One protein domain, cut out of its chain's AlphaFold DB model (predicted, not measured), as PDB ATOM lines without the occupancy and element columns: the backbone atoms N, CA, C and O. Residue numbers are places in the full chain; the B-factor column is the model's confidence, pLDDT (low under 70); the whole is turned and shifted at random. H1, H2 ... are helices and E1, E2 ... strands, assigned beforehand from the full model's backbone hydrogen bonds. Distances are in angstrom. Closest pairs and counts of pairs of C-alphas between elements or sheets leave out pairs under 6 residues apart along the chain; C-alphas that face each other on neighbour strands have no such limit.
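Overview. This is residues 227 to 313 of the 313 residues of an uncharacterized protein of Sphingopyxis sp. GW247-27LB (UniProt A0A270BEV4). A small body with one long helical arm: a little sheet of three short strands lies at one end, two short helices, H1 and H2, lie side by side between the sheet and H3, and residues 292 to 313, nearly the whole of H3 among them, stick out as the arm that makes the length. The loop of residues 249 to 261 lies at the sheet end, away from H3. The printed part has 87 residues, with three named helices and three named strands in the order H1, E1, E2, E3, H2, H3; the sheet runs E1, E3, E2, antiparallel throughout, and the class is mixed, helices and strands. The whole is extended, with a radius of gyration of the C-alphas of 20.4 A and spans of 68 by 28 by 16 A.

Along the chain. H1 is residues 227 to 233, 9.8 A from first to last C-alpha, and begins with C-alpha 227 at (-12.974, -7.200, -47.174). E1 is residues 244 to 248, 11.0 A long. E2 is residues 262 to 264, 6.9 A, and E3 is residues 270 to 273, 9.3 A, beginning with C-alpha 270 at (6.127, 0.882, -41.572). H2 is residues 276 to 284, 12.2 A. H3 is residues 289 to 312, 34.7 A, and ends with C-alpha 312 at (-39.707, 33.892, -56.635).

Arrangement. In the sheet E3 is the inner strand, and E1 and E2 are edge strands. E1 and E3 are antiparallel at 150 degrees, with N 248 and O 270 within hydrogen-bond range at 2.8 A and N 272 and O 246 at 2.8 A. E2 and E3 form a hairpin, antiparallel at 140 degrees, with N 271 and O 263 within hydrogen-bond range at 2.7 A. H1, H2 and H3 are not on the sheet. H1 and H2 touch, and their closest C-alphas, those of Pro 227 and Tyr 280, are 6.2 A apart. They run the same way at a shallow tilt of 21 degrees. H3 touches no helix, and it is apart from E1, E2 and E3. In H1, H2 and H3 every O i to N i+4 pair is within hydrogen-bond range.

Size, cuts and confidence. The two C-alphas farthest apart, those of Lys 255 and Gly 313, are 68.9 A apart. Without residues 292 to 313, which stand free, the body spans 41 by 26 by 15 A. The link from E1 to E2 is long, 13 residues. The printed part has no cut and ends at the chain's last residue. The mean pLDDT of the printed part is 70.5, and 46 residues are under 70: 227 to 236, 255 to 258, 275 to 297 and 305 to 313.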
ATOM      1  N   PRO A 227     -12.599  -8.583 -47.436       56.75
ATOM      2  CA  PRO A 227     -12.974  -7.200 -47.174       56.75
ATOM      3  C   PRO A 227     -13.055  -6.319 -48.437       56.75
ATOM      4  O   PRO A 227     -14.014  -5.559 -48.518       56.75
ATOM      5  N   PRO A 228     -12.169  -6.441 -49.456       56.59
ATOM      6  CA  PRO A 228     -12.338  -5.732 -50.731       56.59
ATOM      7  C   PRO A 228     -13.619  -6.089 -51.490       56.59
ATOM      8  O   PRO A 228     -14.234  -5.236 -52.119       56.59
ATOM      9  N   GLU A 229     -14.075  -7.336 -51.401       51.78
ATOM     10  CA  GLU A 229     -15.331  -7.750 -52.033       51.78
ATOM     11  C   GLU A 229     -16.527  -7.126 -51.307       51.78
ATOM     12  O   GLU A 229     -17.451  -6.619 -51.940       51.78
ATOM     13  N   CYS A 230     -16.474  -7.077 -49.973       54.31
ATOM     14  CA  CYS A 230     -17.462  -6.372 -49.160       54.31
ATOM     15  C   CYS A 230     -17.446  -4.845 -49.391       54.31
ATOM     16  O   CYS A 230     -18.502  -4.215 -49.340       54.31
ATOM     17  N   GLU A 231     -16.275  -4.243 -49.638       56.09
ATOM     18  CA  GLU A 231     -16.125  -2.829 -50.015       56.09
ATOM     19  C   GLU A 231     -16.840  -2.557 -51.342       56.09
ATOM     20  O   GLU A 231     -17.743  -1.719 -51.381       56.09
ATOM     21  N   ARG A 232     -16.532  -3.337 -52.386       55.94
ATOM     22  CA  ARG A 232     -17.165  -3.225 -53.708       55.94
ATOM     23  C   ARG A 232     -18.679  -3.404 -53.653       55.94
ATOM     24  O   ARG A 232     -19.399  -2.602 -54.241       55.94
ATOM     25  N   LEU A 233     -19.175  -4.398 -52.908       53.00
ATOM     26  CA  LEU A 233     -20.620  -4.620 -52.741       53.00
ATOM     27  C   LEU A 233     -21.331  -3.435 -52.085       53.00
ATOM     28  O   LEU A 233     -22.484  -3.147 -52.398       53.00
ATOM     29  N   GLN A 234     -20.654  -2.728 -51.185       51.44
ATOM     30  CA  GLN A 234     -21.183  -1.504 -50.595       51.44
ATOM     31  C   GLN A 234     -20.895  -0.252 -51.427       51.44
ATOM     32  O   GLN A 234     -21.305   0.837 -51.035       51.44
ATOM     33  N   GLY A 235     -20.224  -0.377 -52.571       51.19
ATOM     34  CA  GLY A 235     -19.819   0.738 -53.424       51.19
ATOM     35  C   GLY A 235     -18.692   1.595 -52.842       51.19
ATOM     36  O   GLY A 235     -18.551   2.754 -53.230       51.19
ATOM     37  N   PHE A 236     -17.901   1.054 -51.913       59.56
ATOM     38  CA  PHE A 236     -16.648   1.663 -51.477       59.56
ATOM     39  C   PHE A 236     -15.507   1.323 -52.451       59.56
ATOM     40  O   PHE A 236     -15.517   0.246 -53.048       59.56
ATOM     41  N   PRO A 237     -14.503   2.208 -52.598       73.06
ATOM     42  CA  PRO A 237     -13.262   1.878 -53.293       73.06
ATOM     43  C   PRO A 237     -12.527   0.695 -52.649       73.06
ATOM     44  O   PRO A 237     -12.630   0.468 -51.442       73.06
ATOM     45  N   ASP A 238     -11.714  -0.003 -53.434       72.88
ATOM     46  CA  ASP A 238     -10.844  -1.058 -52.913       72.88
ATOM     47  C   ASP A 238      -9.871  -0.506 -51.861       72.88
ATOM     48  O   ASP A 238      -9.239   0.536 -52.043       72.88
ATOM     49  N   GLY A 239      -9.741  -1.222 -50.747       73.50
ATOM     50  CA  GLY A 239      -8.906  -0.828 -49.621       73.50
ATOM     51  C   GLY A 239      -9.499   0.285 -48.756       73.50
ATOM     52  O   GLY A 239      -8.812   0.750 -47.851       73.50
ATOM     53  N   TYR A 240     -10.752   0.707 -48.963       79.69
ATOM     54  CA  TYR A 240     -11.364   1.808 -48.207       79.69
ATOM     55  C   TYR A 240     -11.316   1.613 -46.683       79.69
ATOM     56  O   TYR A 240     -11.114   2.564 -45.930       79.69
ATOM     57  N   THR A 241     -11.462   0.375 -46.209       74.38
ATOM     58  CA  THR A 241     -11.368   0.047 -44.778       74.38
ATOM     59  C   THR A 241      -9.961  -0.299 -44.320       74.38
ATOM     60  O   THR A 241      -9.728  -0.487 -43.128       74.38
ATOM     61  N   ARG A 242      -8.994  -0.368 -45.234       83.56
ATOM     62  CA  ARG A 242      -7.608  -0.729 -44.950       83.56
ATOM     63  C   ARG A 242      -6.839   0.482 -44.424       83.56
ATOM     64  O   ARG A 242      -6.004   1.072 -45.097       83.56
ATOM     65  N   ILE A 243      -7.153   0.864 -43.190       88.12
ATOM     66  CA  ILE A 243      -6.587   2.046 -42.535       88.12
ATOM     67  C   ILE A 243      -5.299   1.727 -41.754       88.12
ATOM     68  O   ILE A 243      -5.192   0.648 -41.158       88.12
ATOM     69  N   PRO A 244      -4.331   2.663 -41.701       91.44
ATOM     70  CA  PRO A 244      -3.150   2.528 -40.858       91.44
ATOM     71  C   PRO A 244      -3.523   2.693 -39.378       91.44
ATOM     72  O   PRO A 244      -4.161   3.667 -38.982       91.44
ATOM     73  N   VAL A 245      -3.105   1.744 -38.542       88.62
ATOM     74  CA  VAL A 245      -3.385   1.723 -37.096       88.62
ATOM     75  C   VAL A 245      -2.214   2.277 -36.298       88.62
ATOM     76  O   VAL A 245      -2.405   3.012 -35.329       88.62
ATOM     77  N   ARG A 246      -0.982   1.893 -36.650       91.75
ATOM     78  CA  ARG A 246       0.199   2.281 -35.871       91.75
ATOM     79  C   ARG A 246       1.472   2.315 -36.703       91.75
ATOM     80  O   ARG A 246       1.700   1.426 -37.512       91.75
ATOM     81  N   HIS A 247       2.324   3.301 -36.428       94.75
ATOM     82  CA  HIS A 247       3.644   3.436 -37.044       94.75
ATOM     83  C   HIS A 247       4.728   2.657 -36.294       94.75
ATOM     84  O   HIS A 247       4.733   2.603 -35.058       94.75
ATOM     85  N   TYR A 248       5.674   2.101 -37.045       94.12
ATOM     86  CA  TYR A 248       6.852   1.411 -36.542       94.12
ATOM     87  C   TYR A 248       8.088   1.735 -37.381       94.12
ATOM     88  O   TYR A 248       8.052   1.683 -38.603       94.12
ATOM     89  N   LYS A 249       9.243   1.929 -36.734       93.88
ATOM     90  CA  LYS A 249      10.525   2.085 -37.451       93.88
ATOM     91  C   LYS A 249      10.963   0.828 -38.212       93.88
ATOM     92  O   LYS A 249      11.698   0.918 -39.183       93.88
ATOM     93  N   ARG A 250      10.572  -0.359 -37.740       90.50
ATOM     94  CA  ARG A 250      10.946  -1.650 -38.340       90.50
ATOM     95  C   ARG A 250       9.738  -2.579 -38.379       90.50
ATOM     96  O   ARG A 250       9.054  -2.715 -37.364       90.50
ATOM     97  N   LYS A 251       9.534  -3.247 -39.516       89.88
ATOM     98  CA  LYS A 251       8.562  -4.336 -39.677       89.88
ATOM     99  C   LYS A 251       8.957  -5.518 -38.793       89.88
ATOM    100  O   LYS A 251      10.111  -5.944 -38.798       89.88
ATOM    101  N   LYS A 252       8.001  -6.044 -38.024       87.88
ATOM    102  CA  LYS A 252       8.197  -7.228 -37.178       87.88
ATOM    103  C   LYS A 252       7.069  -8.223 -37.418       87.88
ATOM    104  O   LYS A 252       5.981  -8.058 -36.871       87.88
ATOM    105  N   ILE A 253       7.359  -9.255 -38.205       83.69
ATOM    106  CA  ILE A 253       6.413 -10.328 -38.509       83.69
ATOM    107  C   ILE A 253       6.308 -11.252 -37.290       83.69
ATOM    108  O   ILE A 253       7.316 -11.722 -36.760       83.69
ATOM    109  N   THR A 254       5.086 -11.488 -36.819       77.25
ATOM    110  CA  THR A 254       4.772 -12.444 -35.744       77.25
ATOM    111  C   THR A 254       3.527 -13.241 -36.114       77.25
ATOM    112  O   THR A 254       2.760 -12.809 -36.967       77.25
ATOM    113  N   LYS A 255       3.253 -14.357 -35.421       64.94
ATOM    114  CA  LYS A 255       2.010 -15.133 -35.618       64.94
ATOM    115  C   LYS A 255       0.740 -14.269 -35.523       64.94
ATOM    116  O   LYS A 255      -0.227 -14.505 -36.223       64.94
ATOM    117  N   THR A 256       0.755 -13.260 -34.655       59.12
ATOM    118  CA  THR A 256      -0.358 -12.318 -34.441       59.12
ATOM    119  C   THR A 256      -0.339 -11.091 -35.359       59.12
ATOM    120  O   THR A 256      -1.272 -10.295 -35.321       59.12
ATOM    121  N   ARG A 257       0.747 -10.879 -36.111       68.38
ATOM    122  CA  ARG A 257       0.950  -9.747 -37.031       68.38
ATOM    123  C   ARG A 257       1.660 -10.262 -38.280       68.38
ATOM    124  O   ARG A 257       2.876 -10.048 -38.413       68.38
ATOM    125  N   PRO A 258       0.923 -11.008 -39.113       69.38
ATOM    126  CA  PRO A 258       1.450 -11.570 -40.343       69.38
ATOM    127  C   PRO A 258       1.890 -10.470 -41.318       69.38
ATOM    128  O   PRO A 258       1.706  -9.276 -41.080       69.38
ATOM    129  N   GLU A 259       2.597 -10.873 -42.367       74.69
ATOM    130  CA  GLU A 259       3.262  -9.971 -43.311       74.69
ATOM    131  C   GLU A 259       2.311  -8.980 -43.999       74.69
ATOM    132  O   GLU A 259       2.662  -7.808 -44.146       74.69
ATOM    133  N   ASP A 260       1.116  -9.436 -44.350       71.88
ATOM    134  CA  ASP A 260       0.028  -8.704 -45.000       71.88
ATOM    135  C   ASP A 260      -0.528  -7.538 -44.166       71.88
ATOM    136  O   ASP A 260      -1.177  -6.647 -44.713       71.88
ATOM    137  N   TYR A 261      -0.245  -7.489 -42.861       74.50
ATOM    138  CA  TYR A 261      -0.640  -6.375 -41.994       74.50
ATOM    139  C   TYR A 261       0.327  -5.192 -42.085       74.50
ATOM    140  O   TYR A 261       0.104  -4.183 -41.424       74.50
ATOM    141  N   TRP A 262       1.421  -5.287 -42.838       81.38
ATOM    142  CA  TRP A 262       2.461  -4.262 -42.849       81.38
ATOM    143  C   TRP A 262       2.577  -3.579 -44.203       81.38
ATOM    144  O   TRP A 262       2.838  -4.230 -45.210       81.38
ATOM    145  N   GLU A 263       2.499  -2.253 -44.197       87.69
ATOM    146  CA  GLU A 263       2.711  -1.416 -45.375       87.69
ATOM    147  C   GLU A 263       3.856  -0.430 -45.145       87.69
ATOM    148  O   GLU A 263       4.041   0.045 -44.023       87.69
ATOM    149  N   PRO A 264       4.673  -0.132 -46.164       92.75
ATOM    150  CA  PRO A 264       5.739   0.850 -46.028       92.75
ATOM    151  C   PRO A 264       5.158   2.262 -45.874       92.75
ATOM    152  O   PRO A 264       4.235   2.650 -46.589       92.75
ATOM    153  N   ASP A 265       5.718   3.048 -44.955       90.88
ATOM    154  CA  ASP A 265       5.420   4.477 -44.860       90.88
ATOM    155  C   ASP A 265       6.253   5.243 -45.905       90.88
ATOM    156  O   ASP A 265       7.476   5.087 -45.916       90.88
ATOM    157  N   PRO A 266       5.654   6.097 -46.762       88.06
ATOM    158  CA  PRO A 266       6.402   6.883 -47.746       88.06
ATOM    159  C   PRO A 266       7.498   7.788 -47.169       88.06
ATOM    160  O   PRO A 266       8.378   8.220 -47.911       88.06
ATOM    161  N   LYS A 267       7.430   8.131 -45.876       86.19
ATOM    162  CA  LYS A 267       8.411   9.005 -45.218       86.19
ATOM    163  C   LYS A 267       9.577   8.220 -44.626       86.19
ATOM    164  O   LYS A 267      10.718   8.470 -44.997       86.19
ATOM    165  N   ASP A 268       9.291   7.325 -43.687       89.75
ATOM    166  CA  ASP A 268      10.250   6.386 -43.097       89.75
ATOM    167  C   ASP A 268       9.490   5.402 -42.199       89.75
ATOM    168  O   ASP A 268       8.619   5.810 -41.435       89.75
ATOM    169  N   GLY A 269       9.845   4.120 -42.236       91.50
ATOM    170  CA  GLY A 269       9.234   3.082 -41.407       91.50
ATOM    171  C   GLY A 269       8.050   2.359 -42.055       91.50
ATOM    172  O   GLY A 269       7.978   2.182 -43.269       91.50
ATOM    173  N   TRP A 270       7.163   1.843 -41.210       94.81
ATOM    174  CA  TRP A 270       6.127   0.882 -41.572       94.81
ATOM    175  C   TRP A 270       4.829   1.169 -40.822       94.81
ATOM    176  O   TRP A 270       4.824   1.334 -39.599       94.81
ATOM    177  N   TRP A 271       3.722   1.148 -41.549       93.81
ATOM    178  CA  TRP A 271       2.373   1.149 -41.015       93.81
ATOM    179  C   TRP A 271       1.917  -0.278 -40.737       93.81
ATOM    180  O   TRP A 271       1.981  -1.154 -41.595       93.81
ATOM    181  N   LEU A 272       1.442  -0.508 -39.517       91.31
ATOM    182  CA  LEU A 272       0.606  -1.654 -39.206       91.31
ATOM    183  C   LEU A 272      -0.823  -1.305 -39.614       91.31
ATOM    184  O   LEU A 272      -1.419  -0.390 -39.041       91.31
ATOM    185  N   MET A 273      -1.347  -2.032 -40.583       84.44
ATOM    186  CA  MET A 273      -2.692  -1.902 -41.113       84.44
ATOM    187  C   MET A 273      -3.702  -2.596 -40.210       84.44
ATOM    188  O   MET A 273      -3.371  -3.449 -39.380       84.44
ATOM    189  N   THR A 274      -4.955  -2.184 -40.348       74.44
ATOM    190  CA  THR A 274      -6.052  -2.759 -39.582       74.44
ATOM    191  C   THR A 274      -6.293  -4.225 -39.953       74.44
ATOM    192  O   THR A 274      -6.155  -4.619 -41.109       74.44
ATOM    193  N   ALA A 275      -6.663  -5.027 -38.956       66.56
ATOM    194  CA  ALA A 275      -6.987  -6.436 -39.135       66.56
ATOM    195  C   ALA A 275      -8.305  -6.612 -39.900       66.56
ATOM    196  O   ALA A 275      -9.232  -5.813 -39.735       66.56
ATOM    197  N   ASP A 276      -8.445  -7.710 -40.641       57.03
ATOM    198  CA  ASP A 276      -9.653  -7.978 -41.429       57.03
ATOM    199  C   ASP A 276     -10.928  -8.052 -40.576       57.03
ATOM    200  O   ASP A 276     -11.972  -7.540 -40.974       57.03
ATOM    201  N   SER A 277     -10.846  -8.562 -39.342       57.12
ATOM    202  CA  SER A 277     -11.972  -8.553 -38.395       57.12
ATOM    203  C   SER A 277     -12.508  -7.144 -38.105       57.12
ATOM    204  O   SER A 277     -13.719  -6.945 -37.978       57.12
ATOM    205  N   VAL A 278     -11.624  -6.147 -38.040       62.91
ATOM    206  CA  VAL A 278     -11.996  -4.740 -37.846       62.91
ATOM    207  C   VAL A 278     -12.594  -4.167 -39.129       62.91
ATOM    208  O   VAL A 278     -13.597  -3.459 -39.055       62.91
ATOM    209  N   ARG A 279     -12.047  -4.529 -40.294       64.69
ATOM    210  CA  ARG A 279     -12.556  -4.119 -41.614       64.69
ATOM    211  C   ARG A 279     -13.985  -4.596 -41.839       64.69
ATOM    212  O   ARG A 279     -14.851  -3.795 -42.179       64.69
ATOM    213  N   TYR A 280     -14.270  -5.862 -41.536       55.78
ATOM    214  CA  TYR A 280     -15.632  -6.400 -41.584       55.78
ATOM    215  C   TYR A 280     -16.584  -5.660 -40.644       55.78
ATOM    216  O   TYR A 280     -17.708  -5.351 -41.028       55.78
ATOM    217  N   LYS A 281     -16.140  -5.328 -39.425       56.56
ATOM    218  CA  LYS A 281     -16.952  -4.559 -38.472       56.56
ATOM    219  C   LYS A 281     -17.244  -3.143 -38.976       56.56
ATOM    220  O   LYS A 281     -18.350  -2.648 -38.780       56.56
ATOM    221  N   GLN A 282     -16.269  -2.484 -39.600       61.06
ATOM    222  CA  GLN A 282     -16.455  -1.164 -40.207       61.06
ATOM    223  C   GLN A 282     -17.454  -1.233 -41.361       61.06
ATOM    224  O   GLN A 282     -18.385  -0.437 -41.400       61.06
ATOM    225  N   LEU A 283     -17.307  -2.226 -42.240       56.19
ATOM    226  CA  LEU A 283     -18.214  -2.459 -43.360       56.19
ATOM    227  C   LEU A 283     -19.635  -2.773 -42.886       56.19
ATOM    228  O   LEU A 283     -20.570  -2.167 -43.386       56.19
ATOM    229  N   GLY A 284     -19.817  -3.647 -41.895       52.25
ATOM    230  CA  GLY A 284     -21.147  -3.994 -41.383       52.25
ATOM    231  C   GLY A 284     -21.880  -2.845 -40.676       52.25
ATOM    232  O   GLY A 284     -23.107  -2.845 -40.619       52.25
ATOM    233  N   ASN A 285     -21.146  -1.861 -40.149       62.09
ATOM    234  CA  ASN A 285     -21.719  -0.648 -39.548       62.09
ATOM    235  C   ASN A 285     -21.840   0.515 -40.543       62.09
ATOM    236  O   ASN A 285     -22.246   1.612 -40.156       62.09
ATOM    237  N   SER A 286     -21.434   0.303 -41.793       55.16
ATOM    238  CA  SER A 286     -21.498   1.316 -42.835       55.16
ATOM    239  C   SER A 286     -22.854   1.304 -43.542       55.16
ATOM    240  O   SER A 286     -23.728   0.482 -43.267       55.16
ATOM    241  N   MET A 287     -23.033   2.250 -44.460       57.12
ATOM    242  CA  MET A 287     -24.172   2.296 -45.369       57.12
ATOM    243  C   MET A 287     -23.671   2.161 -46.812       57.12
ATOM    244  O   MET A 287     -22.671   2.798 -47.154       57.12
ATOM    245  N   PRO A 288     -24.361   1.398 -47.681       58.91
ATOM    246  CA  PRO A 288     -23.992   1.290 -49.087       58.91
ATOM    247  C   PRO A 288     -23.980   2.658 -49.781       58.91
ATOM    248  O   PRO A 288     -24.997   3.360 -49.830       58.91
ATOM    249  N   VAL A 289     -22.834   3.016 -50.359       59.47
ATOM    250  CA  VAL A 289     -22.584   4.283 -51.054       59.47
ATOM    251  C   VAL A 289     -23.627   4.568 -52.143       59.47
ATOM    252  O   VAL A 289     -24.138   5.689 -52.153       59.47
ATOM    253  N   PRO A 290     -24.040   3.611 -53.005       50.12
ATOM    254  CA  PRO A 290     -25.024   3.891 -54.054       50.12
ATOM    255  C   PRO A 290     -26.394   4.302 -53.497       50.12
ATOM    256  O   PRO A 290     -27.051   5.190 -54.041       50.12
ATOM    257  N   VAL A 291     -26.808   3.703 -52.374       52.59
ATOM    258  CA  VAL A 291     -28.081   4.021 -51.709       52.59
ATOM    259  C   VAL A 291     -28.020   5.420 -51.103       52.59
ATOM    260  O   VAL A 291     -28.914   6.237 -51.329       52.59
ATOM    261  N   MET A 292     -26.939   5.727 -50.381       62.91
ATOM    262  CA  MET A 292     -26.750   7.044 -49.769       62.91
ATOM    263  C   MET A 292     -26.624   8.153 -50.814       62.91
ATOM    264  O   MET A 292     -27.178   9.237 -50.628       62.91
ATOM    265  N   PHE A 293     -25.961   7.874 -51.937       58.53
ATOM    266  CA  PHE A 293     -25.857   8.794 -53.064       58.53
ATOM    267  C   PHE A 293     -27.236   9.134 -53.648       58.53
ATOM    268  O   PHE A 293     -27.561  10.311 -53.813       58.53
ATOM    269  N   TRP A 294     -28.084   8.126 -53.885       68.00
ATOM    270  CA  TRP A 294     -29.446   8.334 -54.388       68.00
ATOM    271  C   TRP A 294     -30.320   9.148 -53.420       68.00
ATOM    272  O   TRP A 294     -31.006  10.086 -53.840       68.00
ATOM    273  N   ILE A 295     -30.272   8.840 -52.117       57.69
ATOM    274  CA  ILE A 295     -30.995   9.609 -51.088       57.69
ATOM    275  C   ILE A 295     -30.513  11.066 -51.089       57.69
ATOM    276  O   ILE A 295     -31.332  11.988 -51.120       57.69
ATOM    277  N   GLY A 296     -29.194  11.276 -51.114       64.50
ATOM    278  CA  GLY A 296     -28.575  12.598 -51.160       64.50
ATOM    279  C   GLY A 296     -29.062  13.431 -52.346       64.50
ATOM    280  O   GLY A 296     -29.517  14.556 -52.149       64.50
ATOM    281  N   GLN A 297     -29.082  12.861 -53.555       65.62
ATOM    282  CA  GLN A 297     -29.596  13.544 -54.749       65.62
ATOM    283  C   GLN A 297     -31.043  14.027 -54.580       65.62
ATOM    284  O   GLN A 297     -31.385  15.130 -55.011       65.62
ATOM    285  N   ARG A 298     -31.905  13.231 -53.935       73.12
ATOM    286  CA  ARG A 298     -33.304  13.616 -53.693       73.12
ATOM    287  C   ARG A 298     -33.438  14.732 -52.670       73.12
ATOM    288  O   ARG A 298     -34.264  15.623 -52.873       73.12
ATOM    289  N   ILE A 299     -32.634  14.694 -51.608       78.25
ATOM    290  CA  ILE A 299     -32.585  15.765 -50.609       78.25
ATOM    291  C   ILE A 299     -32.115  17.057 -51.276       78.25
ATOM    292  O   ILE A 299     -32.806  18.066 -51.185       78.25
ATOM    293  N   THR A 300     -31.006  17.018 -52.020       75.75
ATOM    294  CA  THR A 300     -30.486  18.180 -52.750       75.75
ATOM    295  C   THR A 300     -31.529  18.752 -53.703       75.75
ATOM    296  O   THR A 300     -31.753  19.959 -53.704       75.75
ATOM    297  N   ARG A 301     -32.223  17.901 -54.469       73.56
ATOM    298  CA  ARG A 301     -33.292  18.341 -55.371       73.56
ATOM    299  C   ARG A 301     -34.414  19.067 -54.628       73.56
ATOM    300  O   ARG A 301     -34.849  20.113 -55.090       73.56
ATOM    301  N   ASN A 302     -34.852  18.543 -53.482       76.50
ATOM    302  CA  ASN A 302     -35.893  19.176 -52.668       76.50
ATOM    303  C   ASN A 302     -35.439  20.516 -52.082       76.50
ATOM    304  O   ASN A 302     -36.162  21.502 -52.170       76.50
ATOM    305  N   VAL A 303     -34.228  20.569 -51.520       82.12
ATOM    306  CA  VAL A 303     -33.672  21.797 -50.931       82.12
ATOM    307  C   VAL A 303     -33.526  22.889 -51.988       82.12
ATOM    308  O   VAL A 303     -33.900  24.034 -51.740       82.12
ATOM    309  N   LEU A 304     -33.030  22.545 -53.180       74.31
ATOM    310  CA  LEU A 304     -32.908  23.495 -54.285       74.31
ATOM    311  C   LEU A 304     -34.274  23.995 -54.759       74.31
ATOM    312  O   LEU A 304     -34.421  25.184 -55.017       74.31
ATOM    313  N   GLN A 305     -35.276  23.117 -54.828       67.81
ATOM    314  CA  GLN A 305     -36.623  23.490 -55.247       67.81
ATOM    315  C   GLN A 305     -37.285  24.451 -54.248       67.81
ATOM    316  O   GLN A 305     -37.718  25.525 -54.644       67.81
ATOM    317  N   HIS A 306     -37.216  24.157 -52.947       65.06
ATOM    318  CA  HIS A 306     -37.692  25.075 -51.905       65.06
ATOM    319  C   HIS A 306     -36.914  26.399 -51.846       65.06
ATOM    320  O   HIS A 306     -37.489  27.435 -51.520       65.06
ATOM    321  N   SER A 307     -35.617  26.386 -52.167       65.38
ATOM    322  CA  SER A 307     -34.813  27.615 -52.210       65.38
ATOM    323  C   SER A 307     -35.193  28.509 -53.391       65.38
ATOM    324  O   SER A 307     -35.166  29.727 -53.261       65.38
ATOM    325  N   LEU A 308     -35.562  27.922 -54.533       59.66
ATOM    326  CA  LEU A 308     -36.038  28.662 -55.705       59.66
ATOM    327  C   LEU A 308     -37.453  29.211 -55.490       59.66
ATOM    328  O   LEU A 308     -37.700  30.374 -55.804       59.66
ATOM    329  N   ASP A 309     -38.344  28.424 -54.885       60.84
ATOM    330  CA  ASP A 309     -39.705  28.863 -54.552       60.84
ATOM    331  C   ASP A 309     -39.702  30.037 -53.549       60.84
ATOM    332  O   ASP A 309     -40.558  30.912 -53.619       60.84
ATOM    333  N   GLY A 310     -38.702  30.109 -52.658       57.97
ATOM    334  CA  GLY A 310     -38.512  31.229 -51.726       57.97
ATOM    335  C   GLY A 310     -37.862  32.489 -52.319       57.97
ATOM    336  O   GLY A 310     -37.877  33.527 -51.666       57.97
ATOM    337  N   ILE A 311     -37.281  32.420 -53.523       56.06
ATOM    338  CA  ILE A 311     -36.690  33.577 -54.232       56.06
ATOM    339  C   ILE A 311     -37.705  34.223 -55.190       56.06
ATOM    340  O   ILE A 311     -37.578  35.400 -55.519       56.06
ATOM    341  N   ILE A 312     -38.696  33.456 -55.655       55.12
ATOM    342  CA  ILE A 312     -39.707  33.892 -56.635       55.12
ATOM    343  C   ILE A 312     -41.037  34.289 -55.946       55.12
ATOM    344  O   ILE A 312     -41.948  34.778 -56.611       55.12
ATOM    345  N   GLY A 313     -41.145  34.093 -54.626       44.03
ATOM    346  CA  GLY A 313     -42.301  34.467 -53.797       44.03
ATOM    347  C   GLY A 313     -42.270  35.897 -53.274       44.03
ATOM    348  O   GLY A 313     -41.174  36.372 -52.906       44.03
TER     349      GLY A 313